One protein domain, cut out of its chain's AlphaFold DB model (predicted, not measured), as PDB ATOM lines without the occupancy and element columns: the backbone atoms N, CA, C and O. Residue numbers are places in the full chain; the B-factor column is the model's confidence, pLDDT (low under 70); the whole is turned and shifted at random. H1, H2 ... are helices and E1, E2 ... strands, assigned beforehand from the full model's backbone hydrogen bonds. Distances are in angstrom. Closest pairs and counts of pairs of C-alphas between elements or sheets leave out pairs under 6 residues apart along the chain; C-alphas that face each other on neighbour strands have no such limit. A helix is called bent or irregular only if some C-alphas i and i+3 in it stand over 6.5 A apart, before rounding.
ATOM      1  N   PHE A  41      19.132 178.304  91.442       53.06
ATOM      2  CA  PHE A  41      18.732 177.107  90.705       53.06
ATOM      3  C   PHE A  41      19.987 176.346  90.291       53.06
ATOM      4  O   PHE A  41      20.760 176.816  89.453       53.06
ATOM      5  N   TYR A  42      20.223 175.170  90.862       45.69
ATOM      6  CA  TYR A  42      21.426 174.424  90.510       45.69
ATOM      7  C   TYR A  42      21.197 173.591  89.259       45.69
ATOM      8  O   TYR A  42      20.444 172.620  89.258       45.69
ATOM      9  N   GLY A  43      21.906 173.996  88.209       43.34
ATOM     10  CA  GLY A  43      22.002 173.344  86.905       43.34
ATOM     11  C   GLY A  43      21.924 174.330  85.730       43.34
ATOM     12  O   GLY A  43      22.254 173.952  84.608       43.34
ATOM     13  N   ALA A  44      21.636 175.616  85.980       35.44
ATOM     14  CA  ALA A  44      22.218 176.683  85.172       35.44
ATOM     15  C   ALA A  44      23.715 176.758  85.495       35.44
ATOM     16  O   ALA A  44      24.129 176.680  86.653       35.44
ATOM     17  N   THR A  45      24.553 176.867  84.469       33.62
ATOM     18  CA  THR A  45      25.973 177.197  84.681       33.62
ATOM     19  C   THR A  45      26.099 178.599  85.289       33.62
ATOM     20  O   THR A  45      25.181 179.411  85.173       33.62
ATOM     21  N   SER A  46      27.253 178.933  85.875       33.62
ATOM     22  CA  SER A  46      27.565 180.283  86.387       33.62
ATOM     23  C   SER A  46      27.462 181.403  85.333       33.62
ATOM     24  O   SER A  46      27.621 182.572  85.664       33.62
ATOM     25  N   THR A  47      27.208 181.057  84.066       28.25
ATOM     26  CA  THR A  47      26.980 181.966  82.935       28.25
ATOM     27  C   THR A  47      25.517 182.008  82.467       28.25
ATOM     28  O   THR A  47      25.239 182.558  81.406       28.25
ATOM     29  N   GLY A  48      24.570 181.410  83.201       30.33
ATOM     30  CA  GLY A  48      23.132 181.495  82.902       30.33
ATOM     31  C   GLY A  48      22.640 180.625  81.738       30.33
ATOM     32  O   GLY A  48      21.505 180.794  81.298       30.33
ATOM     33  N   GLY A  49      23.460 179.698  81.233       32.84
ATOM     34  CA  GLY A  49      23.037 178.729  80.218       32.84
ATOM     35  C   GLY A  49      22.307 177.543  80.853       32.84
ATOM     36  O   GLY A  49      22.884 176.878  81.721       32.84
ATOM     37  N   GLY A  50      21.069 177.279  80.418       38.09
ATOM     38  CA  GLY A  50      20.305 176.088  80.798       38.09
ATOM     39  C   GLY A  50      20.982 174.804  80.308       38.09
ATOM     40  O   GLY A  50      21.501 174.757  79.191       38.09
ATOM     41  N   ARG A  51      21.022 173.764  81.147       47.84
ATOM     42  CA  ARG A  51      21.583 172.443  80.808       47.84
ATOM     43  C   ARG A  51      20.475 171.391  80.711       47.84
ATOM     44  O   ARG A  51      19.423 171.533  81.332       47.84
ATOM     45  N   SER A  52      20.746 170.318  79.963       48.34
ATOM     46  CA  SER A  52      20.030 169.047  80.126       48.34
ATOM     47  C   SER A  52      20.292 168.511  81.538       48.34
ATOM     48  O   SER A  52      21.436 168.516  81.991       48.34
ATOM     49  N   MET A  53      19.236 168.070  82.222       53.72
ATOM     50  CA  MET A  53      19.276 167.595  83.615       53.72
ATOM     51  C   MET A  53      19.571 166.092  83.741       53.72
ATOM     52  O   MET A  53      19.508 165.530  84.838       53.72
ATOM     53  N   GLU A  54      19.884 165.421  82.629       52.56
ATOM     54  CA  GLU A  54      20.401 164.055  82.663       52.56
ATOM     55  C   GLU A  54      21.799 164.081  83.324       52.56
ATOM     56  O   GLU A  54      22.749 164.611  82.752       52.56
ATOM     57  N   ARG A  55      21.914 163.462  84.515       62.09
ATOM     58  CA  ARG A  55      23.159 163.203  85.278       62.09
ATOM     59  C   ARG A  55      23.770 164.416  85.993       62.09
ATOM     60  O   ARG A  55      24.732 165.028  85.528       62.09
ATOM     61  N   MET A  56      23.261 164.712  87.192       70.94
ATOM     62  CA  MET A  56      23.758 165.791  88.065       70.94
ATOM     63  C   MET A  56      24.507 165.284  89.306       70.94
ATOM     64  O   MET A  56      24.420 165.870  90.384       70.94
ATOM     65  N   ASP A  57      25.270 164.204  89.161       80.12
ATOM     66  CA  ASP A  57      25.892 163.471  90.267       80.12
ATOM     67  C   ASP A  57      26.711 164.355  91.210       80.12
ATOM     68  O   ASP A  57      26.555 164.260  92.427       80.12
ATOM     69  N   ALA A  58      27.550 165.245  90.666       81.44
ATOM     70  CA  ALA A  58      28.393 166.129  91.469       81.44
ATOM     71  C   ALA A  58      27.555 167.110  92.301       81.44
ATOM     72  O   ALA A  58      27.772 167.232  93.502       81.44
ATOM     73  N   THR A  59      26.556 167.748  91.688       81.62
ATOM     74  CA  THR A  59      25.641 168.675  92.365       81.62
ATOM     75  C   THR A  59      24.799 167.974  93.421       81.62
ATOM     76  O   THR A  59      24.700 168.460  94.542       81.62
ATOM     77  N   ILE A  60      24.201 166.828  93.085       85.50
ATOM     78  CA  ILE A  60      23.371 166.061  94.017       85.50
ATOM     79  C   ILE A  60      24.222 165.599  95.203       85.50
ATOM     80  O   ILE A  60      23.818 165.773  96.350       85.50
ATOM     81  N   SER A  61      25.426 165.078  94.945       87.38
ATOM     82  CA  SER A  61      26.350 164.646  96.000       87.38
ATOM     83  C   SER A  61      26.795 165.812  96.879       87.38
ATOM     84  O   SER A  61      26.811 165.690  98.101       87.38
ATOM     85  N   GLN A  62      27.119 166.955  96.271       87.38
ATOM     86  CA  GLN A  62      27.502 168.168  96.987       87.38
ATOM     87  C   GLN A  62      26.361 168.663  97.885       87.38
ATOM     88  O   GLN A  62      26.582 168.932  99.064       87.38
ATOM     89  N   ALA A  63      25.133 168.704  97.367       89.00
ATOM     90  CA  ALA A  63      23.958 169.119  98.119       89.00
ATOM     91  C   ALA A  63      23.605 168.160  99.262       89.00
ATOM     92  O   ALA A  63      23.285 168.605 100.366       89.00
ATOM     93  N   MET A  64      23.719 166.849  99.037       91.19
ATOM     94  CA  MET A  64      23.619 165.854 100.110       91.19
ATOM     95  C   MET A  64      24.705 166.072 101.173       91.19
ATOM     96  O   MET A  64      24.429 165.934 102.362       91.19
ATOM     97  N   GLY A  65      25.909 166.492 100.771       90.62
ATOM     98  CA  GLY A  65      26.988 166.896 101.678       90.62
ATOM     99  C   GLY A  65      26.650 168.114 102.547       90.62
ATOM    100  O   GLY A  65      27.104 168.192 103.684       90.62
ATOM    101  N   TRP A  66      25.791 169.021 102.071       91.25
ATOM    102  CA  TRP A  66      25.232 170.115 102.880       91.25
ATOM    103  C   TRP A  66      24.137 169.648 103.852       91.25
ATOM    104  O   TRP A  66      23.616 170.443 104.631       91.25
ATOM    105  N   GLY A  67      23.751 168.372 103.802       92.00
ATOM    106  CA  GLY A  67      22.658 167.799 104.583       92.00
ATOM    107  C   GLY A  67      21.295 167.849 103.892       92.00
ATOM    108  O   GLY A  67      20.300 167.499 104.526       92.00
ATOM    109  N   GLN A  68      21.213 168.259 102.618       91.12
ATOM    110  CA  GLN A  68      19.946 168.208 101.889       91.12
ATOM    111  C   GLN A  68      19.470 166.773 101.691       91.12
ATOM    112  O   GLN A  68      20.252 165.861 101.410       91.12
ATOM    113  N   LYS A  69      18.154 166.589 101.779       92.50
ATOM    114  CA  LYS A  69      17.494 165.326 101.471       92.50
ATOM    115  C   LYS A  69      16.800 165.446 100.129       92.50
ATOM    116  O   LYS A  69      16.193 166.465  99.828       92.50
ATOM    117  N   PHE A  70      16.864 164.384  99.348       91.06
ATOM    118  CA  PHE A  70      16.164 164.287  98.082       91.06
ATOM    119  C   PHE A  70      14.979 163.346  98.225       91.06
ATOM    120  O   PHE A  70      15.095 162.232  98.735       91.06
ATOM    121  N   THR A  71      13.838 163.786  97.729       91.12
ATOM    122  CA  THR A  71      12.679 162.949  97.478       91.12
ATOM    123  C   THR A  71      12.831 162.299  96.108       91.12
ATOM    124  O   THR A  71      13.101 162.978  95.119       91.12
ATOM    125  N   ILE A  72      12.644 160.985  96.028       89.44
ATOM    126  CA  ILE A  72      12.549 160.285  94.747       89.44
ATOM    127  C   ILE A  72      11.108 160.411  94.253       89.44
ATOM    128  O   ILE A  72      10.178 160.059  94.981       89.44
ATOM    129  N   LEU A  73      10.929 160.904  93.032       86.25
ATOM    130  CA  LEU A  73       9.630 161.117  92.399       86.25
ATOM    131  C   LEU A  73       9.495 160.243  91.156       86.25
ATOM    132  O   LEU A  73      10.375 160.262  90.298       86.25
ATOM    133  N   GLN A  74       8.379 159.522  91.065       83.50
ATOM    134  CA  GLN A  74       7.975 158.687  89.935       83.50
ATOM    135  C   GLN A  74       6.739 159.308  89.269       83.50
ATOM    136  O   GLN A  74       5.680 159.382  89.895       83.50
ATOM    137  N   PHE A  75       6.827 159.714  88.003       78.31
ATOM    138  CA  PHE A  75       5.686 160.310  87.291       78.31
ATOM    139  C   PHE A  75       4.771 159.238  86.682       78.31
ATOM    140  O   PHE A  75       5.250 158.273  86.082       78.31
ATOM    141  N   SER A  76       3.450 159.391  86.852       68.44
ATOM    142  CA  SER A  76       2.467 158.330  86.546       68.44
ATOM    143  C   SER A  76       1.858 158.388  85.136       68.44
ATOM    144  O   SER A  76       1.376 157.378  84.627       68.44
ATOM    145  N   LYS A  77       1.894 159.556  84.481       62.47
ATOM    146  CA  LYS A  77       1.359 159.789  83.128       62.47
ATOM    147  C   LYS A  77       2.453 160.310  82.204       62.47
ATOM    148  O   LYS A  77       3.478 160.787  82.681       62.47
ATOM    149  N   ASP A  78       2.245 160.187  80.893       53.59
ATOM    150  CA  ASP A  78       2.916 161.043  79.906       53.59
ATOM    151  C   ASP A  78       2.118 162.343  79.839       53.59
ATOM    152  O   ASP A  78       1.123 162.407  79.111       53.59
ATOM    153  N   PRO A  79       2.481 163.415  80.554       53.19
ATOM    154  CA  PRO A  79       2.231 164.704  79.951       53.19
ATOM    155  C   PRO A  79       3.087 164.719  78.678       53.19
ATOM    156  O   PRO A  79       4.301 164.549  78.735       53.19
ATOM    157  N   GLN A  80       2.462 164.891  77.515       53.09
ATOM    158  CA  GLN A  80       3.143 165.014  76.216       53.09
ATOM    159  C   GLN A  80       4.335 165.996  76.292       53.09
ATOM    160  O   GLN A  80       5.368 165.808  75.653       53.09
ATOM    161  N   ALA A  81       4.209 166.978  77.187       53.25
ATOM    162  CA  ALA A  81       5.212 167.945  77.585       53.25
ATOM    163  C   ALA A  81       6.471 167.384  78.272       53.25
ATOM    164  O   ALA A  81       7.336 168.197  78.539       53.25
ATOM    165  N   PHE A  82       6.606 166.096  78.625       55.06
ATOM    166  CA  PHE A  82       7.802 165.510  79.285       55.06
ATOM    167  C   PHE A  82       8.626 164.600  78.364       55.06
ATOM    168  O   PHE A  82       9.650 164.055  78.774       55.06
ATOM    169  N   SER A  83       8.200 164.472  77.107       52.72
ATOM    170  CA  SER A  83       8.959 163.800  76.049       52.72
ATOM    171  C   SER A  83      10.095 164.664  75.480       52.72
ATOM    172  O   SER A  83      11.024 164.132  74.871       52.72
ATOM    173  N   ASP A  84      10.047 165.983  75.704       58.34
ATOM    174  CA  ASP A  84      11.100 166.920  75.313       58.34
ATOM    175  C   ASP A  84      12.251 166.874  76.343       58.34
ATOM    176  O   ASP A  84      12.025 167.085  77.538       58.34
ATOM    177  N   PRO A  85      13.506 166.617  75.927       52.22
ATOM    178  CA  PRO A  85      14.661 166.660  76.828       52.22
ATOM    179  C   PRO A  85      14.847 168.019  77.534       52.22
ATOM    180  O   PRO A  85      15.516 168.083  78.565       52.22
ATOM    181  N   ASN A  86      14.248 169.097  77.022       61.38
ATOM    182  CA  ASN A  86      14.315 170.438  77.599       61.38
ATOM    183  C   ASN A  86      13.207 170.733  78.615       61.38
ATOM    184  O   ASN A  86      13.202 171.808  79.212       61.38
ATOM    185  N   THR A  87      12.295 169.797  78.870       64.62
ATOM    186  CA  THR A  87      11.189 169.973  79.825       64.62
ATOM    187  C   THR A  87      11.637 170.281  81.244       64.62
ATOM    188  O   THR A  87      10.902 170.905  82.006       64.62
ATOM    189  N   PHE A  88      12.839 169.846  81.598       66.56
ATOM    190  CA  PHE A  88      13.454 170.101  82.896       66.56
ATOM    191  C   PHE A  88      14.605 171.101  82.796       66.56
ATOM    192  O   PHE A  88      15.360 171.245  83.755       66.56
ATOM    193  N   SER A  89      14.773 171.757  81.642       67.88
ATOM    194  CA  SER A  89      15.862 172.705  81.431       67.88
ATOM    195  C   SER A  89      15.716 173.902  82.364       67.88
ATOM    196  O   SER A  89      14.626 174.442  82.572       67.88
ATOM    197  N   ILE A  90      16.829 174.302  82.962       66.94
ATOM    198  CA  ILE A  90      16.821 175.398  83.927       66.94
ATOM    199  C   ILE A  90      16.778 176.726  83.167       66.94
ATOM    200  O   ILE A  90      17.661 176.957  82.336       66.94
ATOM    201  N   PRO A  91      15.778 177.590  83.428       63.75
ATOM    202  CA  PRO A  91      15.695 178.895  82.797       63.75
ATOM    203  C   PRO A  91      16.862 179.776  83.251       63.75
ATOM    204  O   PRO A  91      17.342 179.667  84.382       63.75
ATOM    205  N   SER A  92      17.298 180.690  82.388       66.00
ATOM    206  CA  SER A  92      18.143 181.803  82.819       66.00
ATOM    207  C   SER A  92      17.394 182.679  83.833       66.00
ATOM    208  O   SER A  92      16.161 182.672  83.889       66.00
ATOM    209  N   LEU A  93      18.126 183.499  84.594       62.34
ATOM    210  CA  LEU A  93      17.513 184.464  85.516       62.34
ATOM    211  C   LEU A  93      16.501 185.374  84.797       62.34
ATOM    212  O   LEU A  93      15.383 185.551  85.266       62.34
ATOM    213  N   SER A  94      16.844 185.854  83.598       66.69
ATOM    214  CA  SER A  94      15.948 186.695  82.800       66.69
ATOM    215  C   SER A  94      14.677 185.963  82.347       66.69
ATOM    216  O   SER A  94      13.603 186.558  82.312       66.69
ATOM    217  N   GLN A  95      14.773 184.675  81.995       68.56
ATOM    218  CA  GLN A  95      13.608 183.853  81.636       68.56
ATOM    219  C   GLN A  95      12.699 183.620  82.846       68.56
ATOM    220  O   GLN A  95      11.473 183.642  82.714       68.56
ATOM    221  N   TYR A  96      13.303 183.431  84.021       67.00
ATOM    222  CA  TYR A  96      12.588 183.295  85.281       67.00
ATOM    223  C   TYR A  96      11.826 184.577  85.644       67.00
ATOM    224  O   TYR A  96      10.610 184.531  85.830       67.00
ATOM    225  N   GLU A  97      12.508 185.725  85.667       69.06
ATOM    226  CA  GLU A  97      11.913 187.028  85.995       69.06
ATOM    227  C   GLU A  97      10.771 187.394  85.039       69.06
ATOM    228  O   GLU A  97       9.705 187.834  85.470       69.06
ATOM    229  N   ALA A  98      10.953 187.146  83.739       73.88
ATOM    230  CA  ALA A  98       9.928 187.398  82.732       73.88
ATOM    231  C   ALA A  98       8.778 186.374  82.750       73.88
ATOM    232  O   ALA A  98       7.780 186.581  82.060       73.88
ATOM    233  N   ARG A  99       8.908 185.263  83.493       71.19
ATOM    234  CA  ARG A  99       8.004 184.097  83.453       71.19
ATOM    235  C   ARG A  99       7.726 183.601  82.029       71.19
ATOM    236  O   ARG A  99       6.623 183.155  81.714       71.19
ATOM    237  N   GLN A 100       8.721 183.693  81.150       74.75
ATOM    238  CA  GLN A 100       8.589 183.381  79.728       74.75
ATOM    239  C   GLN A 100       9.429 182.170  79.354       74.75
ATOM    240  O   GLN A 100      10.599 182.068  79.718       74.75
ATOM    241  N   GLY A 101       8.828 181.256  78.588       70.69
ATOM    242  CA  GLY A 101       9.531 180.085  78.066       70.69
ATOM    243  C   GLY A 101      10.006 179.109  79.144       70.69
ATOM    244  O   GLY A 101      10.911 178.328  78.869       70.69
ATOM    245  N   ILE A 102       9.424 179.151  80.352       73.25
ATOM    246  CA  ILE A 102       9.721 178.188  81.417       73.25
ATOM    247  C   ILE A 102       9.068 176.850  81.047       73.25
ATOM    248  O   ILE A 102       7.838 176.781  80.946       73.25
ATOM    249  N   PRO A 103       9.852 175.780  80.853       72.69
ATOM    250  CA  PRO A 103       9.302 174.474  80.519       72.69
ATOM    251  C   PRO A 103       8.460 173.894  81.660       72.69
ATOM    252  O   PRO A 103       8.688 174.188  82.833       72.69
ATOM    253  N   ALA A 104       7.499 173.029  81.324       71.31
ATOM    254  CA  ALA A 104       6.516 172.523  82.285       71.31
ATOM    255  C   ALA A 104       7.144 171.763  83.469       71.31
ATOM    256  O   ALA A 104       6.717 171.945  84.609       71.31
ATOM    257  N   GLY A 105       8.169 170.943  83.222       72.44
ATOM    258  CA  GLY A 105       8.864 170.202  84.275       72.44
ATOM    259  C   GLY A 105       9.685 171.112  85.182       72.44
ATOM    260  O   GLY A 105       9.693 170.926  86.393       72.44
ATOM    261  N   THR A 106      10.308 172.151  84.634       74.94
ATOM    262  CA  THR A 106      10.977 173.165  85.454       74.94
ATOM    263  C   THR A 106       9.971 173.947  86.282       74.94
ATOM    264  O   THR A 106      10.155 174.073  87.487       74.94
ATOM    265  N   ASN A 107       8.865 174.392  85.684       74.88
ATOM    266  CA  ASN A 107       7.804 175.097  86.402       74.88
ATOM    267  C   ASN A 107       7.246 174.271  87.577       74.88
ATOM    268  O   ASN A 107       6.969 174.824  88.637       74.88
ATOM    269  N   PHE A 108       7.148 172.948  87.419       75.50
ATOM    270  CA  PHE A 108       6.775 172.032  88.498       75.50
ATOM    271  C   PHE A 108       7.732 172.123  89.699       75.50
ATOM    272  O   PHE A 108       7.277 172.284  90.831       75.50
ATOM    273  N   PHE A 109       9.051 172.090  89.482       76.81
ATOM    274  CA  PHE A 109      10.030 172.205  90.574       76.81
ATOM    275  C   PHE A 109      10.128 173.619  91.145       76.81
ATOM    276  O   PHE A 109      10.264 173.785  92.360       76.81
ATOM    277  N   LEU A 110       9.992 174.636  90.290       73.88
ATOM    278  CA  LEU A 110       9.898 176.034  90.709       73.88
ATOM    279  C   LEU A 110       8.699 176.289  91.621       73.88
ATOM    280  O   LEU A 110       8.763 177.208  92.426       73.88
ATOM    281  N   GLY A 111       7.653 175.458  91.566       70.06
ATOM    282  CA  GLY A 111       6.525 175.519  92.496       70.06
ATOM    283  C   GLY A 111       6.915 175.382  93.974       70.06
ATOM    284  O   GLY A 111       6.122 175.729  94.847       70.06
ATOM    285  N   CYS A 112       8.132 174.918  94.286       73.94
ATOM    286  CA  CYS A 112       8.635 174.970  95.653       73.94
ATOM    287  C   CYS A 112       9.032 176.387  96.112       73.94
ATOM    288  O   CYS A 112       8.993 176.673  97.308       73.94
ATOM    289  N   TYR A 113       9.401 177.264  95.177       74.50
ATOM    290  CA  TYR A 113       9.698 178.665  95.445       74.50
ATOM    291  C   TYR A 113       8.405 179.481  95.457       74.50
ATOM    292  O   TYR A 113       7.928 179.935  94.415       74.50
ATOM    293  N   ASP A 114       7.829 179.661  96.639       74.94
ATOM    294  CA  ASP A 114       6.648 180.496  96.830       74.94
ATOM    295  C   ASP A 114       6.923 181.718  97.709       74.94
ATOM    296  O   ASP A 114       8.011 181.905  98.253       74.94
ATOM    297  N   THR A 115       5.902 182.567  97.831       73.19
ATOM    298  CA  THR A 115       5.959 183.805  98.611       73.19
ATOM    299  C   THR A 115       6.328 183.553 100.072       73.19
ATOM    300  O   THR A 115       7.082 184.331 100.648       73.19
ATOM    301  N   ASP A 116       5.838 182.469 100.675       81.69
ATOM    302  CA  ASP A 116       6.129 182.146 102.074       81.69
ATOM    303  C   ASP A 116       7.597 181.755 102.260       81.69
ATOM    304  O   ASP A 116       8.249 182.218 103.199       81.69
ATOM    305  N   LEU A 117       8.140 180.941 101.350       80.50
ATOM    306  CA  LEU A 117       9.545 180.551 101.362       80.50
ATOM    307  C   LEU A 117      10.465 181.755 101.142       80.50
ATOM    308  O   LEU A 117      11.432 181.924 101.886       80.50
ATOM    309  N   PHE A 118      10.129 182.607 100.175       79.25
ATOM    310  CA  PHE A 118      10.830 183.864  99.923       79.25
ATOM    311  C   PHE A 118      10.837 184.761 101.167       79.25
ATOM    312  O   PHE A 118      11.898 185.125 101.670       79.25
ATOM    313  N   ASN A 119       9.661 185.041 101.735       82.69
ATOM    314  CA  ASN A 119       9.535 185.873 102.931       82.69
ATOM    315  C   ASN A 119      10.326 185.289 104.105       82.69
ATOM    316  O   ASN A 119      10.940 186.031 104.874       82.69
ATOM    317  N   LYS A 120      10.341 183.959 104.240       88.19
ATOM    318  CA  LYS A 120      11.097 183.284 105.291       88.19
ATOM    319  C   LYS A 120      12.604 183.448 105.105       88.19
ATOM    320  O   LYS A 120      13.282 183.787 106.071       88.19
ATOM    321  N   GLN A 121      13.128 183.212 103.905       87.69
ATOM    322  CA  GLN A 121      14.547 183.411 103.597       87.69
ATOM    323  C   GLN A 121      14.953 184.876 103.797       87.69
ATOM    324  O   GLN A 121      15.942 185.138 104.484       87.69
ATOM    325  N   HIS A 122      14.163 185.823 103.288       84.12
ATOM    326  CA  HIS A 122      14.402 187.251 103.481       84.12
ATOM    327  C   HIS A 122      14.443 187.621 104.970       84.12
ATOM    328  O   HIS A 122      15.407 188.233 105.429       84.12
ATOM    329  N   GLN A 123      13.460 187.174 105.760       88.62
ATOM    330  CA  GLN A 123      13.436 187.412 107.205       88.62
ATOM    331  C   GLN A 123      14.689 186.867 107.904       88.62
ATOM    332  O   GLN A 123      15.270 187.563 108.730       88.62
ATOM    333  N   LEU A 124      15.137 185.654 107.564       90.50
ATOM    334  CA  LEU A 124      16.344 185.061 108.155       90.50
ATOM    335  C   LEU A 124      17.605 185.886 107.854       90.50
ATOM    336  O   LEU A 124      18.453 186.059 108.731       90.50
ATOM    337  N   ASN A 125      17.718 186.412 106.634       86.69
ATOM    338  CA  ASN A 125      18.827 187.281 106.241       86.69
ATOM    339  C   ASN A 125      18.782 188.630 106.975       86.69
ATOM    340  O   ASN A 125      19.802 189.058 107.516       86.69
ATOM    341  N   VAL A 126      17.603 189.250 107.086       86.06
ATOM    342  CA  VAL A 126      17.394 190.494 107.849       86.06
ATOM    343  C   VAL A 126      17.685 190.301 109.342       86.06
ATOM    344  O   VAL A 126      18.281 191.159 109.992       86.06
ATOM    345  N   ASP A 127      17.277 189.174 109.920       89.81
ATOM    346  CA  ASP A 127      17.533 188.875 111.328       89.81
ATOM    347  C   ASP A 127      19.031 188.656 111.587       89.81
ATOM    348  O   ASP A 127      19.556 189.099 112.614       89.81
ATOM    349  N   CYS A 128      19.746 188.028 110.647       87.62
ATOM    350  CA  CYS A 128      21.199 187.910 110.720       87.62
ATOM    351  C   CYS A 128      21.885 189.277 110.587       87.62
ATOM    352  O   CYS A 128      22.735 189.592 111.416       87.62
ATOM    353  N   SER A 129      21.482 190.130 109.637       85.62
ATOM    354  CA  SER A 129      22.113 191.447 109.429       85.62
ATOM    355  C   SER A 129      21.996 192.369 110.652       85.62
ATOM    356  O   SER A 129      22.891 193.175 110.919       85.62
ATOM    357  N   LYS A 130      20.938 192.203 111.456       89.19
ATOM    358  CA  LYS A 130      20.722 192.928 112.719       89.19
ATOM    359  C   LYS A 130      21.514 192.375 113.907       89.19
ATOM    360  O   LYS A 130      21.634 193.063 114.922       89.19
ATOM    361  N   LYS A 131      22.036 191.148 113.830       89.62
ATOM    362  CA  LYS A 131      22.760 190.501 114.929       89.62
ATOM    363  C   LYS A 131      24.265 190.790 114.828       89.62
ATOM    364  O   LYS A 131      24.899 190.358 113.866       89.62
ATOM    365  N   PRO A 132      24.885 191.434 115.839       88.88
ATOM    366  CA  PRO A 132      26.323 191.687 115.828       88.88
ATOM    367  C   PRO A 132      27.129 190.397 115.638       88.88
ATOM    368  O   PRO A 132      26.940 189.427 116.374       88.88
ATOM    369  N   GLY A 133      28.023 190.392 114.647       84.69
ATOM    370  CA  GLY A 133      28.901 189.258 114.347       84.69
ATOM    371  C   GLY A 133      28.239 188.089 113.609       84.69
ATOM    372  O   GLY A 133      28.878 187.054 113.454       84.69
ATOM    373  N   CYS A 134      26.988 188.216 113.155       86.69
ATOM    374  CA  CYS A 134      26.395 187.221 112.267       86.69
ATOM    375  C   CYS A 134      26.942 187.393 110.844       86.69
ATOM    376  O   CYS A 134      26.867 188.479 110.274       86.69
ATOM    377  N   THR A 135      27.489 186.319 110.283       85.94
ATOM    378  CA  THR A 135      28.037 186.276 108.915       85.94
ATOM    379  C   THR A 135      27.341 185.225 108.051       85.94
ATOM    380  O   THR A 135      27.826 184.826 106.993       85.94
ATOM    381  N   SER A 136      26.205 184.721 108.516       88.31
ATOM    382  CA  SER A 136      25.445 183.707 107.804       88.31
ATOM    383  C   SER A 136      24.628 184.340 106.680       88.31
ATOM    384  O   SER A 136      24.098 185.438 106.815       88.31
ATOM    385  N   SER A 137      24.477 183.623 105.576       86.88
ATOM    386  CA  SER A 137      23.497 183.923 104.534       86.88
ATOM    387  C   SER A 137      22.586 182.721 104.337       86.88
ATOM    388  O   SER A 137      23.033 181.574 104.376       86.88
ATOM    389  N   TYR A 138      21.303 182.977 104.140       87.38
ATOM    390  CA  TYR A 138      20.278 181.969 103.927       87.38
ATOM    391  C   TYR A 138      19.860 181.992 102.464       87.38
ATOM    392  O   TYR A 138      19.433 183.028 101.953       87.38
ATOM    393  N   MET A 139      19.996 180.842 101.807       85.31
ATOM    394  CA  MET A 139      19.748 180.676 100.378       85.31
ATOM    395  C   MET A 139      18.662 179.630 100.167       85.31
ATOM    396  O   MET A 139      18.723 178.546 100.759       85.31
ATOM    397  N   VAL A 140      17.692 179.923  99.303       83.94
ATOM    398  CA  VAL A 140      16.759 178.901  98.829       83.94
ATOM    399  C   VAL A 140      17.454 178.040  97.781       83.94
ATOM    400  O   VAL A 140      18.107 178.541  96.868       83.94
ATOM    401  N   THR A 141      17.305 176.728  97.906       82.88
ATOM    402  CA  THR A 141      17.862 175.751  96.972       82.88
ATOM    403  C   THR A 141      16.760 174.848  96.455       82.88
ATOM    404  O   THR A 141      16.044 174.234  97.250       82.88
ATOM    405  N   ILE A 142      16.667 174.735  95.133       82.88
ATOM    406  CA  ILE A 142      15.764 173.813  94.443       82.88
ATOM    407  C   ILE A 142      16.606 173.016  93.459       82.88
ATOM    408  O   ILE A 142      17.262 173.585  92.585       82.88
ATOM    409  N   LEU A 143      16.615 171.701  93.644       82.94
ATOM    410  CA  LEU A 143      17.450 170.765  92.906       82.94
ATOM    411  C   LEU A 143      16.578 169.643  92.373       82.94
ATOM    412  O   LEU A 143      15.714 169.138  93.083       82.94
ATOM    413  N   TRP A 144      16.842 169.203  91.154       82.44
ATOM    414  CA  TRP A 144      16.255 167.985  90.617       82.44
ATOM    415  C   TRP A 144      17.235 167.312  89.663       82.44
ATOM    416  O   TRP A 144      18.218 167.923  89.260       82.44
ATOM    417  N   GLY A 145      17.006 166.049  89.318       81.62
ATOM    418  CA  GLY A 145      17.803 165.356  88.306       81.62
ATOM    419  C   GLY A 145      17.899 163.853  88.520       81.62
ATOM    420  O   GLY A 145      17.309 163.288  89.441       81.62
ATOM    421  N   THR A 146      18.657 163.193  87.650       83.12
ATOM    422  CA  THR A 146      19.010 161.775  87.781       83.12
ATOM    423  C   THR A 146      20.411 161.596  88.363       83.12
ATOM    424  O   THR A 146      21.245 162.503  88.285       83.12
ATOM    425  N   LEU A 147      20.664 160.417  88.941       83.94
ATOM    426  CA  LEU A 147      21.972 160.007  89.453       83.94
ATOM    427  C   LEU A 147      22.532 158.842  88.622       83.94
ATOM    428  O   LEU A 147      21.839 157.846  88.396       83.94
ATOM    429  N   GLY A 148      23.794 158.932  88.206       84.69
ATOM    430  CA  GLY A 148      24.497 157.879  87.480       84.69
ATOM    431  C   GLY A 148      23.803 157.502  86.169       84.69
ATOM    432  O   GLY A 148      23.547 158.342  85.308       84.69
ATOM    433  N   ASN A 149      23.495 156.217  86.010       85.56
ATOM    434  CA  ASN A 149      22.884 155.657  84.802       85.56
ATOM    435  C   ASN A 149      21.352 155.524  84.871       85.56
ATOM    436  O   ASN A 149      20.782 154.808  84.052       85.56
ATOM    437  N   MET A 150      20.679 156.181  85.822       83.50
ATOM    438  CA  MET A 150      19.211 156.227  85.849       83.50
ATOM    439  C   MET A 150      18.646 156.763  84.522       83.50
ATOM    440  O   MET A 150      19.149 157.751  83.981       83.50
ATOM    441  N   ASP A 151      17.570 156.146  84.030       79.31
ATOM    442  CA  ASP A 151      16.936 156.489  82.755       79.31
ATOM    443  C   ASP A 151      15.577 157.151  83.001       79.31
ATOM    444  O   ASP A 151      14.556 156.490  83.186       79.31
ATOM    445  N   PHE A 152      15.551 158.486  83.010       78.31
ATOM    446  CA  PHE A 152      14.303 159.221  83.207       78.31
ATOM    447  C   PHE A 152      13.298 158.990  82.068       78.31
ATOM    448  O   PHE A 152      12.099 158.909  82.326       78.31
ATOM    449  N   LYS A 153      13.746 158.853  80.812       74.50
ATOM    450  CA  LYS A 153      12.836 158.683  79.664       74.50
ATOM    451  C   LYS A 153      12.066 157.375  79.768       74.50
ATOM    452  O   LYS A 153      10.874 157.328  79.462       74.50
ATOM    453  N   LYS A 154      12.746 156.329  80.224       77.19
ATOM    454  CA  LYS A 154      12.158 155.011  80.426       77.19
ATOM    455  C   LYS A 154      11.399 154.913  81.746       77.19
ATOM    456  O   LYS A 154      10.234 154.523  81.754       77.19
ATOM    457  N   ASP A 155      12.052 155.263  82.849       78.88
ATOM    458  CA  ASP A 155      11.570 154.943  84.192       78.88
ATOM    459  C   ASP A 155      10.890 156.119  84.880       78.88
ATOM    460  O   ASP A 155      10.383 155.948  85.979       78.88
ATOM    461  N   ARG A 156      10.896 157.320  84.290       79.38
ATOM    462  CA  ARG A 156      10.204 158.529  84.787       79.38
ATOM    463  C   ARG A 156      10.486 158.834  86.248       79.38
ATOM    464  O   ARG A 156       9.607 159.285  86.982       79.38
ATOM    465  N   THR A 157      11.713 158.544  86.656       81.94
ATOM    466  CA  THR A 157      12.156 158.691  88.032       81.94
ATOM    467  C   THR A 157      13.264 159.717  88.111       81.94
ATOM    468  O   THR A 157      14.244 159.645  87.372       81.94
ATOM    469  N   LEU A 158      13.124 160.660  89.034       85.25
ATOM    470  CA  LEU A 158      14.151 161.643  89.356       85.25
ATOM    471  C   LEU A 158      14.252 161.838  90.862       85.25
ATOM    472  O   LEU A 158      13.364 161.465  91.631       85.25
ATOM    473  N   LEU A 159      15.353 162.443  91.270       87.94
ATOM    474  CA  LEU A 159      15.548 162.989  92.593       87.94
ATOM    475  C   LEU A 159      15.134 164.459  92.557       87.94
ATOM    476  O   LEU A 159      15.433 165.150  91.588       87.94
ATOM    477  N   ALA A 160      14.484 164.934  93.613       86.94
ATOM    478  CA  ALA A 160      14.139 166.336  93.795       86.94
ATOM    479  C   ALA A 160      14.356 166.759  95.250       86.94
ATOM    480  O   ALA A 160      13.985 166.039  96.172       86.94
ATOM    481  N   SER A 161      14.949 167.926  95.463       88.56
ATOM    482  CA  SER A 161      15.179 168.533  96.772       88.56
ATOM    483  C   SER A 161      14.719 169.980  96.735       88.56
ATOM    484  O   SER A 161      14.882 170.681  95.733       88.56
ATOM    485  N   CYS A 162      14.150 170.425  97.845       86.62
ATOM    486  CA  CYS A 162      13.860 171.820  98.083       86.62
ATOM    487  C   CYS A 162      14.086 172.169  99.551       86.62
ATOM    488  O   CYS A 162      13.671 171.438 100.452       86.62
ATOM    489  N   GLY A 163      14.709 173.315  99.803       89.12
ATOM    490  CA  GLY A 163      14.960 173.767 101.161       89.12
ATOM    491  C   GLY A 163      15.682 175.099 101.237       89.12
ATOM    492  O   GLY A 163      15.987 175.722 100.222       89.12
ATOM    493  N   ILE A 164      15.965 175.508 102.469       88.94
ATOM    494  CA  ILE A 164      16.836 176.636 102.787       88.94
ATOM    495  C   ILE A 164      18.150 176.065 103.307       88.94
ATOM    496  O   ILE A 164      18.156 175.262 104.246       88.94
ATOM    497  N   VAL A 165      19.265 176.506 102.736       90.81
ATOM    498  CA  VAL A 165      20.596 176.265 103.294       90.81
ATOM    499  C   VAL A 165      21.102 177.514 103.995       90.81
ATOM    500  O   VAL A 165      20.837 178.640 103.575       90.81
ATOM    501  N   LYS A 166      21.845 177.297 105.072       92.19
ATOM    502  CA  LYS A 166      22.635 178.304 105.760       92.19
ATOM    503  C   LYS A 166      24.069 178.195 105.266       92.19
ATOM    504  O   LYS A 166      24.679 177.130 105.372       92.19
ATOM    505  N   VAL A 167      24.591 179.294 104.747       89.94
ATOM    506  CA  VAL A 167      25.980 179.458 104.331       89.94
ATOM    507  C   VAL A 167      26.661 180.334 105.370       89.94
ATOM    508  O   VAL A 167      26.386 181.526 105.459       89.94
ATOM    509  N   ASP A 168      27.522 179.736 106.181       87.44
ATOM    510  CA  ASP A 168      28.353 180.458 107.133       87.44
ATOM    511  C   ASP A 168      29.601 180.977 106.426       87.44
ATOM    512  O   ASP A 168      30.384 180.212 105.851       87.44
ATOM    513  N   SER A 169      29.767 182.297 106.468       71.19
ATOM    514  CA  SER A 169      30.906 182.982 105.879       71.19
ATOM    515  C   SER A 169      31.840 183.444 107.004       71.19
ATOM    516  O   SER A 169      31.760 184.551 107.519       71.19
ATOM    517  N   ASP A 170      32.765 182.581 107.433       66.75
ATOM    518  CA  ASP A 170      33.876 183.013 108.311       66.75
ATOM    519  C   ASP A 170      34.901 183.898 107.540       66.75
ATOM    520  O   ASP A 170      35.967 184.237 108.052       66.75
ATOM    521  N   GLY A 171      34.582 184.266 106.291       64.38
ATOM    522  CA  GLY A 171      35.329 185.076 105.325       64.38
ATOM    523  C   GLY A 171      34.545 185.181 104.004       64.38
ATOM    524  O   GLY A 171      33.438 184.661 103.913       64.38
ATOM    525  N   VAL A 172      35.093 185.815 102.960       67.00
ATOM    526  CA  VAL A 172      34.431 185.876 101.638       67.00
ATOM    527  C   VAL A 172      34.460 184.486 100.999       67.00
ATOM    528  O   VAL A 172      35.525 184.036 100.583       67.00
ATOM    529  N   CYS A 173      33.311 183.815 100.922       75.50
ATOM    530  CA  CYS A 173      33.171 182.534 100.231       75.50
ATOM    531  C   CYS A 173      32.237 182.691  99.022       75.50
ATOM    532  O   CYS A 173      31.204 183.362  99.104       75.50
ATOM    533  N   ASN A 174      32.602 182.083  97.892       76.00
ATOM    534  CA  ASN A 174      31.772 182.079  96.686       76.00
ATOM    535  C   ASN A 174      30.933 180.798  96.620       76.00
ATOM    536  O   ASN A 174      31.250 179.849  95.893       76.00
ATOM    537  N   PHE A 175      29.852 180.767  97.404       75.81
ATOM    538  CA  PHE A 175      28.868 179.690  97.322       75.81
ATOM    539  C   PHE A 175      28.344 179.597  95.879       75.81
ATOM    540  O   PHE A 175      28.080 180.629  95.261       75.81
ATOM    541  N   PRO A 176      28.190 178.395  95.308       71.88
ATOM    542  CA  PRO A 176      28.309 177.081  95.948       71.88
ATOM    543  C   PRO A 176      29.640 176.356  95.735       71.88
ATOM    544  O   PRO A 176      29.851 175.295  96.311       71.88
ATOM    545  N   ASN A 177      30.512 176.878  94.875       72.50
ATOM    546  CA  ASN A 177      31.672 176.130  94.382       72.50
ATOM    547  C   ASN A 177      32.918 176.304  95.255       72.50
ATOM    548  O   ASN A 177      33.879 175.554  95.102       72.50
ATOM    549  N   ASP A 178      32.916 177.297  96.139       76.81
ATOM    550  CA  ASP A 178      34.039 177.563  97.020       76.81
ATOM    551  C   ASP A 178      34.060 176.573  98.200       76.81
ATOM    552  O   ASP A 178      33.120 176.559  99.003       76.81
ATOM    553  N   PRO A 179      35.118 175.753  98.348       76.25
ATOM    554  CA  PRO A 179      35.235 174.813  99.461       76.25
ATOM    555  C   PRO A 179      35.347 175.507 100.826       76.25
ATOM    556  O   PRO A 179      35.157 174.850 101.848       76.25
ATOM    557  N   ALA A 180      35.645 176.812 100.870       79.12
ATOM    558  CA  ALA A 180      35.650 177.584 102.108       79.12
ATOM    559  C   ALA A 180      34.236 177.839 102.660       79.12
ATOM    560  O   ALA A 180      34.097 178.185 103.835       79.12
ATOM    561  N   CYS A 181      33.184 177.667 101.851       82.00
ATOM    562  CA  CYS A 181      31.816 177.833 102.319       82.00
ATOM    563  C   CYS A 181      31.425 176.712 103.285       82.00
ATOM    564  O   CYS A 181      31.336 175.540 102.913       82.00
ATOM    565  N   LYS A 182      31.103 177.082 104.527       90.06
ATOM    566  CA  LYS A 182      30.497 176.167 105.494       90.06
ATOM    567  C   LYS A 182      28.993 176.161 105.273       90.06
ATOM    568  O   LYS A 182      28.305 177.114 105.624       90.06
ATOM    569  N   VAL A 183      28.485 175.101 104.661       90.69
ATOM    570  CA  VAL A 183      27.075 175.012 104.271       90.69
ATOM    571  C   VAL A 183      26.375 173.944 105.096       90.69
ATOM    572  O   VAL A 183      26.893 172.842 105.271       90.69
ATOM    573  N   SER A 184      25.181 174.262 105.582       94.31
ATOM    574  CA  SER A 184      24.314 173.317 106.280       94.31
ATOM    575  C   SER A 184      22.856 173.516 105.884       94.31
ATOM    576  O   SER A 184      22.421 174.625 105.581       94.31
ATOM    577  N   LEU A 185      22.080 172.439 105.889       93.44
ATOM    578  CA  LEU A 185      20.637 172.502 105.717       93.44
ATOM    579  C   LEU A 185      20.014 173.218 106.923       93.44
ATOM    580  O   LEU A 185      20.103 172.737 108.052       93.44
ATOM    581  N   PHE A 186      19.349 174.343 106.671       93.75
ATOM    582  CA  PHE A 186      18.572 175.051 107.683       93.75
ATOM    583  C   PHE A 186      17.150 174.491 107.778       93.75
ATOM    584  O   PHE A 186      16.640 174.262 108.872       93.75
ATOM    585  N   GLN A 187      16.517 174.252 106.629       91.06
ATOM    586  CA  GLN A 187      15.154 173.735 106.557       91.06
ATOM    587  C   GLN A 187      14.967 172.877 105.305       91.06
ATOM    588  O   GLN A 187      15.181 173.357 104.195       91.06
ATOM    589  N   ASP A 188      14.536 171.626 105.481       89.62
ATOM    590  CA  ASP A 188      14.106 170.745 104.386       89.62
ATOM    591  C   ASP A 188      12.605 170.919 104.147       89.62
ATOM    592  O   ASP A 188      11.796 170.802 105.069       89.62
ATOM    593  N   LEU A 189      12.242 171.205 102.901       85.50
ATOM    594  CA  LEU A 189      10.871 171.425 102.444       85.50
ATOM    595  C   LEU A 189      10.430 170.371 101.428       85.50
ATOM    596  O   LEU A 189       9.265 170.353 101.029       85.50
ATOM    597  N   SER A 190      11.330 169.468 101.034       80.81
ATOM    598  CA  SER A 190      11.137 168.515  99.942       80.81
ATOM    599  C   SER A 190       9.905 167.649 100.177       80.81
ATOM    600  O   SER A 190       9.024 167.560  99.329       80.81
ATOM    601  N   SER A 191       9.793 167.041 101.360       72.38
ATOM    602  CA  SER A 191       8.674 166.137 101.654       72.38
ATOM    603  C   SER A 191       7.335 166.871 101.698       72.38
ATOM    604  O   SER A 191       6.383 166.417 101.077       72.38
ATOM    605  N   GLN A 192       7.250 168.031 102.360       75.31
ATOM    606  CA  GLN A 192       6.006 168.807 102.431       75.31
ATOM    607  C   GLN A 192       5.531 169.216 101.034       75.31
ATOM    608  O   GLN A 192       4.371 169.016 100.682       75.31
ATOM    609  N   ARG A 193       6.446 169.739 100.219       73.94
ATOM    610  CA  ARG A 193       6.126 170.318  98.913       73.94
ATOM    611  C   ARG A 193       5.806 169.257  97.875       73.94
ATOM    612  O   ARG A 193       4.874 169.436  97.100       73.94
ATOM    613  N   PHE A 194       6.505 168.126  97.914       73.25
ATOM    614  CA  PHE A 194       6.243 167.030  96.987       73.25
ATOM    615  C   PHE A 194       5.129 166.075  97.456       73.25
ATOM    616  O   PHE A 194       4.554 165.377  96.625       73.25
ATOM    617  N   SER A 195       4.747 166.073  98.742       63.47
ATOM    618  CA  SER A 195       3.637 165.245  99.260       63.47
ATOM    619  C   SER A 195       2.248 165.669  98.766       63.47
ATOM    620  O   SER A 195       1.369 164.825  98.633       63.47
ATOM    621  N   GLY A 196       2.040 166.953  98.443       51.50
ATOM    622  CA  GLY A 196       0.766 167.469  97.916       51.50
ATOM    623  C   GLY A 196       0.513 167.137  96.439       51.50
ATOM    624  O   GLY A 196      -0.581 167.358  95.927       51.50
ATOM    625  N   LEU A 197       1.512 166.587  95.749       54.34
ATOM    626  CA  LEU A 197       1.476 166.296  94.311       54.34
ATOM    627  C   LEU A 197       0.949 164.881  94.014       54.34
ATOM    628  O   LEU A 197       0.656 164.546  92.866       54.34
ATOM    629  N   SER A 198       0.743 164.058  95.051       46.28
ATOM    630  CA  SER A 198       0.100 162.748  94.915       46.28
ATOM    631  C   SER A 198      -1.401 162.848  94.626       46.28
ATOM    632  O   SER A 198      -1.963 161.937  94.022       46.28
ATOM    633  N   SER A 199      -2.066 163.939  95.024       39.84
ATOM    634  CA  SER A 199      -3.505 164.139  94.794       39.84
ATOM    635  C   SER A 199      -3.860 164.616  93.381       39.84
ATOM    636  O   SER A 199      -5.003 164.428  92.971       39.84
ATOM    637  N   SER A 200      -2.914 165.180  92.614       46.84
ATOM    638  CA  SER A 200      -3.119 165.559  91.200       46.84
ATOM    639  C   SER A 200      -2.826 164.415  90.216       46.84
ATOM    640  O   SER A 200      -3.157 164.507  89.033       46.84
ATOM    641  N   GLY A 201      -2.239 163.308  90.690       48.97
ATOM    642  CA  GLY A 201      -1.840 162.174  89.852       48.97
ATOM    643  C   GLY A 201      -0.591 162.434  89.001       48.97
ATOM    644  O   GLY A 201      -0.332 161.687  88.061       48.97
ATOM    645  N   GLU A 202       0.186 163.475  89.297       67.56
ATOM    646  CA  GLU A 202       1.344 163.866  88.484       67.56
ATOM    647  C   GLU A 202       2.603 163.083  88.871       67.56
ATOM    648  O   GLU A 202       3.238 162.491  87.997       67.56
ATOM    649  N   ALA A 203       2.911 162.978  90.169       74.69
ATOM    650  CA  ALA A 203       4.057 162.224  90.677       74.69
ATOM    651  C   ALA A 203       3.747 161.502  91.995       74.69
ATOM    652  O   ALA A 203       3.052 162.022  92.866       74.69
ATOM    653  N   VAL A 204       4.304 160.302  92.160       80.44
ATOM    654  CA  VAL A 204       4.276 159.533  93.407       80.44
ATOM    655  C   VAL A 204       5.651 159.599  94.061       80.44
ATOM    656  O   VAL A 204       6.675 159.417  93.403       80.44
ATOM    657  N   GLN A 205       5.673 159.823  95.373       85.62
ATOM    658  CA  GLN A 205       6.894 159.750  96.163       85.62
ATOM    659  C   GLN A 205       7.340 158.290  96.326       85.62
ATOM    660  O   GLN A 205       6.650 157.473  96.937       85.62
ATOM    661  N   ALA A 206       8.519 157.978  95.795       78.94
ATOM    662  CA  ALA A 206       9.144 156.662  95.859       78.94
ATOM    663  C   ALA A 206      10.050 156.479  97.089       78.94
ATOM    664  O   ALA A 206      10.340 155.353  97.483       78.94
ATOM    665  N   GLY A 207      10.468 157.573  97.730       85.25
ATOM    666  CA  GLY A 207      11.258 157.540  98.960       85.25
ATOM    667  C   GLY A 207      11.923 158.876  99.270       85.25
ATOM    668  O   GLY A 207      11.794 159.830  98.504       85.25
ATOM    669  N   VAL A 208      12.638 158.939 100.393       91.31
ATOM    670  CA  VAL A 208      13.527 160.054 100.757       91.31
ATOM    671  C   VAL A 208      14.921 159.491 100.986       91.31
ATOM    672  O   VAL A 208      15.073 158.456 101.633       91.31
ATOM    673  N   VAL A 209      15.932 160.172 100.464       93.44
ATOM    674  CA  VAL A 209      17.339 159.777 100.537       93.44
ATOM    675  C   VAL A 209      18.198 160.965 100.951       93.44
ATOM    676  O   VAL A 209      17.943 162.101 100.564       93.44
ATOM    677  N   SER A 210      19.232 160.708 101.741       93.44
ATOM    678  CA  SER A 210      20.205 161.703 102.211       93.44
ATOM    679  C   SER A 210      21.634 161.394 101.758       93.44
ATOM    680  O   SER A 210      22.576 162.039 102.203       93.44
ATOM    681  N   SER A 211      21.825 160.372 100.921       93.62
ATOM    682  CA  SER A 211      23.119 160.020 100.331       93.62
ATOM    683  C   SER A 211      22.931 159.291  99.003       93.62
ATOM    684  O   SER A 211      21.908 158.638  98.781       93.62
ATOM    685  N   THR A 212      23.944 159.345  98.139       89.19
ATOM    686  CA  THR A 212      23.950 158.634  96.851       89.19
ATOM    687  C   THR A 212      23.832 157.119  97.031       89.19
ATOM    688  O   THR A 212      23.115 156.463  96.277       89.19
ATOM    689  N   GLY A 213      24.447 156.566  98.082       90.38
ATOM    690  CA  GLY A 213      24.367 155.141  98.419       90.38
ATOM    691  C   GLY A 213      22.953 154.656  98.766       90.38
ATOM    692  O   GLY A 213      22.633 153.496  98.525       90.38
ATOM    693  N   GLN A 214      22.077 155.533  99.266       95.19
ATOM    694  CA  GLN A 214      20.689 155.175  99.592       95.19
ATOM    695  C   GLN A 214      19.764 155.132  98.368       95.19
ATOM    696  O   GLN A 214      18.702 154.512  98.432       95.19
ATOM    697  N   VAL A 215      20.147 155.765  97.253       92.81
ATOM    698  CA  VAL A 215      19.288 155.904  96.065       92.81
ATOM    699  C   VAL A 215      18.914 154.542  95.491       92.81
ATOM    700  O   VAL A 215      17.734 154.265  95.291       92.81
ATOM    701  N   ALA A 216      19.899 153.666  95.276       93.81
ATOM    702  CA  ALA A 216      19.656 152.351  94.691       93.81
ATOM    703  C   ALA A 216      18.712 151.502  95.558       93.81
ATOM    704  O   ALA A 216      17.764 150.915  95.039       93.81
ATOM    705  N   SER A 217      18.925 151.482  96.876       94.69
ATOM    706  CA  SER A 217      18.086 150.723  97.807       94.69
ATOM    707  C   SER A 217      16.654 151.256  97.872       94.69
ATOM    708  O   SER A 217      15.710 150.469  97.897       94.69
ATOM    709  N   ALA A 218      16.468 152.580  97.851       94.56
ATOM    710  CA  ALA A 218      15.138 153.184  97.827       94.56
ATOM    711  C   ALA A 218      14.384 152.856  96.524       94.56
ATOM    712  O   ALA A 218      13.218 152.464  96.572       94.56
ATOM    713  N   LEU A 219      15.062 152.928  95.373       93.50
ATOM    714  CA  LEU A 219      14.490 152.541  94.078       93.50
ATOM    715  C   LEU A 219      14.135 151.052  94.020       93.50
ATOM    716  O   LEU A 219      13.069 150.706  93.525       93.50
ATOM    717  N   GLN A 220      14.982 150.173  94.563       94.56
ATOM    718  CA  GLN A 220      14.695 148.738  94.669       94.56
ATOM    719  C   GLN A 220      13.451 148.466  95.520       94.56
ATOM    720  O   GLN A 220      12.573 147.710  95.104       94.56
ATOM    721  N   ALA A 221      13.349 149.097  96.693       93.38
ATOM    722  CA  ALA A 221      12.192 148.945  97.572       93.38
ATOM    723  C   ALA A 221      10.901 149.440  96.902       93.38
ATOM    724  O   ALA A 221       9.861 148.783  96.982       93.38
ATOM    725  N   PHE A 222      10.974 150.577  96.205       91.50
ATOM    726  CA  PHE A 222       9.849 151.114  95.453       91.50
ATOM    727  C   PHE A 222       9.433 150.190  94.304       91.50
ATOM    728  O   PHE A 222       8.264 149.815  94.227       91.50
ATOM    729  N   ALA A 223      10.386 149.754  93.478       92.12
ATOM    730  CA  ALA A 223      10.167 148.835  92.365       92.12
ATOM    731  C   ALA A 223       9.494 147.527  92.804       92.12
ATOM    732  O   ALA A 223       8.530 147.088  92.177       92.12
ATOM    733  N   ALA A 224       9.937 146.938  93.918       92.62
ATOM    734  CA  ALA A 224       9.325 145.734  94.478       92.62
ATOM    735  C   ALA A 224       7.870 145.976  94.916       92.62
ATOM    736  O   ALA A 224       6.994 145.145  94.669       92.62
ATOM    737  N   LYS A 225       7.590 147.134  95.530       90.12
ATOM    738  CA  LYS A 225       6.242 147.523  95.971       90.12
ATOM    739  C   LYS A 225       5.295 147.766  94.794       90.12
ATOM    740  O   LYS A 225       4.129 147.384  94.867       90.12
ATOM    741  N   THR A 226       5.771 148.410  93.730       87.75
ATOM    742  CA  THR A 226       4.957 148.777  92.559       87.75
ATOM    743  C   THR A 226       4.991 147.741  91.439       87.75
ATOM    744  O   THR A 226       4.237 147.872  90.476       87.75
ATOM    745  N   LYS A 227       5.816 146.693  91.574       88.88
ATOM    746  CA  LYS A 227       6.078 145.670  90.548       88.88
ATOM    747  C   LYS A 227       6.579 146.279  89.232       88.88
ATOM    748  O   LYS A 227       6.187 145.847  88.149       88.88
TER     749      LYS A 227
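Overview. This is residues 41 to 227 of the 239 residues of an uncharacterized protein of Meira miltonrushii (UniProt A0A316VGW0). A long, strongly twisted sheet of five strands makes the core, with the long, bent strand E3 in its middle and helices over both faces. H3 and H4 over E2, together with H6 near E1, E3 and E5, cover one face; H1 and H7 are on the other, while the short helix H2 and the loop residues around it lie off the sheet. The printed part has 187 residues with seven named helices and five named strands in the order H1, E1, H2, H3, H4, E2, H5, E3, E4, H6, E5, H7, a mixed class of helices and strands. The sheet is branched, and its neighbour pairs E1 and E3, E1 and E5, E2 and E3, and E3 and E4 are antiparallel. The whole is compact, with a radius of gyration of the C-alphas of 16.8 A, and only just elongated, spanning 56 by 37 by 30 A.

Along the chain. Residues 41 to 56 hold no named element. H1, residues 57 to 65, begins at C-alpha 57 (25.892, 163.471, 90.267) and is 12.0 A long. E1 is residues 70 to 75, 15.6 A. H2, residues 93 to 97, and H3, residues 104 to 110, are short. H4, residues 115 to 130, is the longest helix by residues, 22.4 A. E2 is residues 136 to 145, 27.8 A, and H5 is residues 152 to 155. E3, residues 157 to 168, is 33.2 A long; it runs from C-alpha 157 (12.156, 158.691, 88.032) and bends by 56 degrees at residue 164. E4 is residues 182 to 188, 17.3 A; H6 is residues 190 to 198, 13.4 A; E5 is residues 203 to 209, 16.7 A. H7, residues 212 to 226, is 21.8 A long and ends at C-alpha 226 (4.957, 148.777, 92.559); it is only just irregular, with C-alphas 213 and 216 6.6 A apart.

Arrangement. E3 has three neighbours in staggered pairing: E1, beside residues 157 to 161, and E4, beside residues 163 to 168, lie on one side of it, and E2 on the other side. N 71 and O 160 join E1 to E3 within hydrogen-bond range at 2.7 A, N 141 and O 163 join E2 to E3 at 2.8 A, and N 166 and O 184 join the hairpin E3 and E4 at 2.8 A. E5 is an edge strand beside E1, with N 72 and O 207 at 2.9 A. H4 lies over E2 at a height over the sheet of 8.0 A and runs along the strands, at 12 degrees to E2 on the local plane; their closest C-alphas, of Gln 121 and Tyr 138, are 5.9 A apart. H3 also lies over E2, with Phe 109 and Ile 142 closest, C-alphas 7.1 A apart. H6 is on the same face, and its Ser 190 and Cys 162 of E3 have C-alphas 4.7 A apart. On the opposite face H7 lies over E1 and E5, slantwise to the strands; the closest C-alphas of H7 and E5, Phe 222 and Ala 206, are 5.6 A apart. H1, on the same face as H7, only just touches it, through residue 212 alone, with 3 pairs of C-alphas within 8 A; Ser 61 and Thr 212 are closest, C-alphas 6.5 A apart. H5 only grazes the sheet, and H2 is not on it. Every O i to N i+4 pair is within hydrogen-bond range in H1, H2, H3 and H4, against 9 of 11 in H7 and 2 of 5 in H6, where 2 of 6 O i to N i+3 pairs are; H5 is too short for an O i to N i+4 pair.

Size, cuts and confidence. The farthest C-alphas, of Pro 132 and Lys 227, are 56.3 A apart. The printed part has no cut. The links E1 to H2 and E3 to E4 are long. The mean pLDDT of the printed part is 76.4; residues 41 to 55, 76 to 97, 170 to 172 and 195 to 202 are under 70.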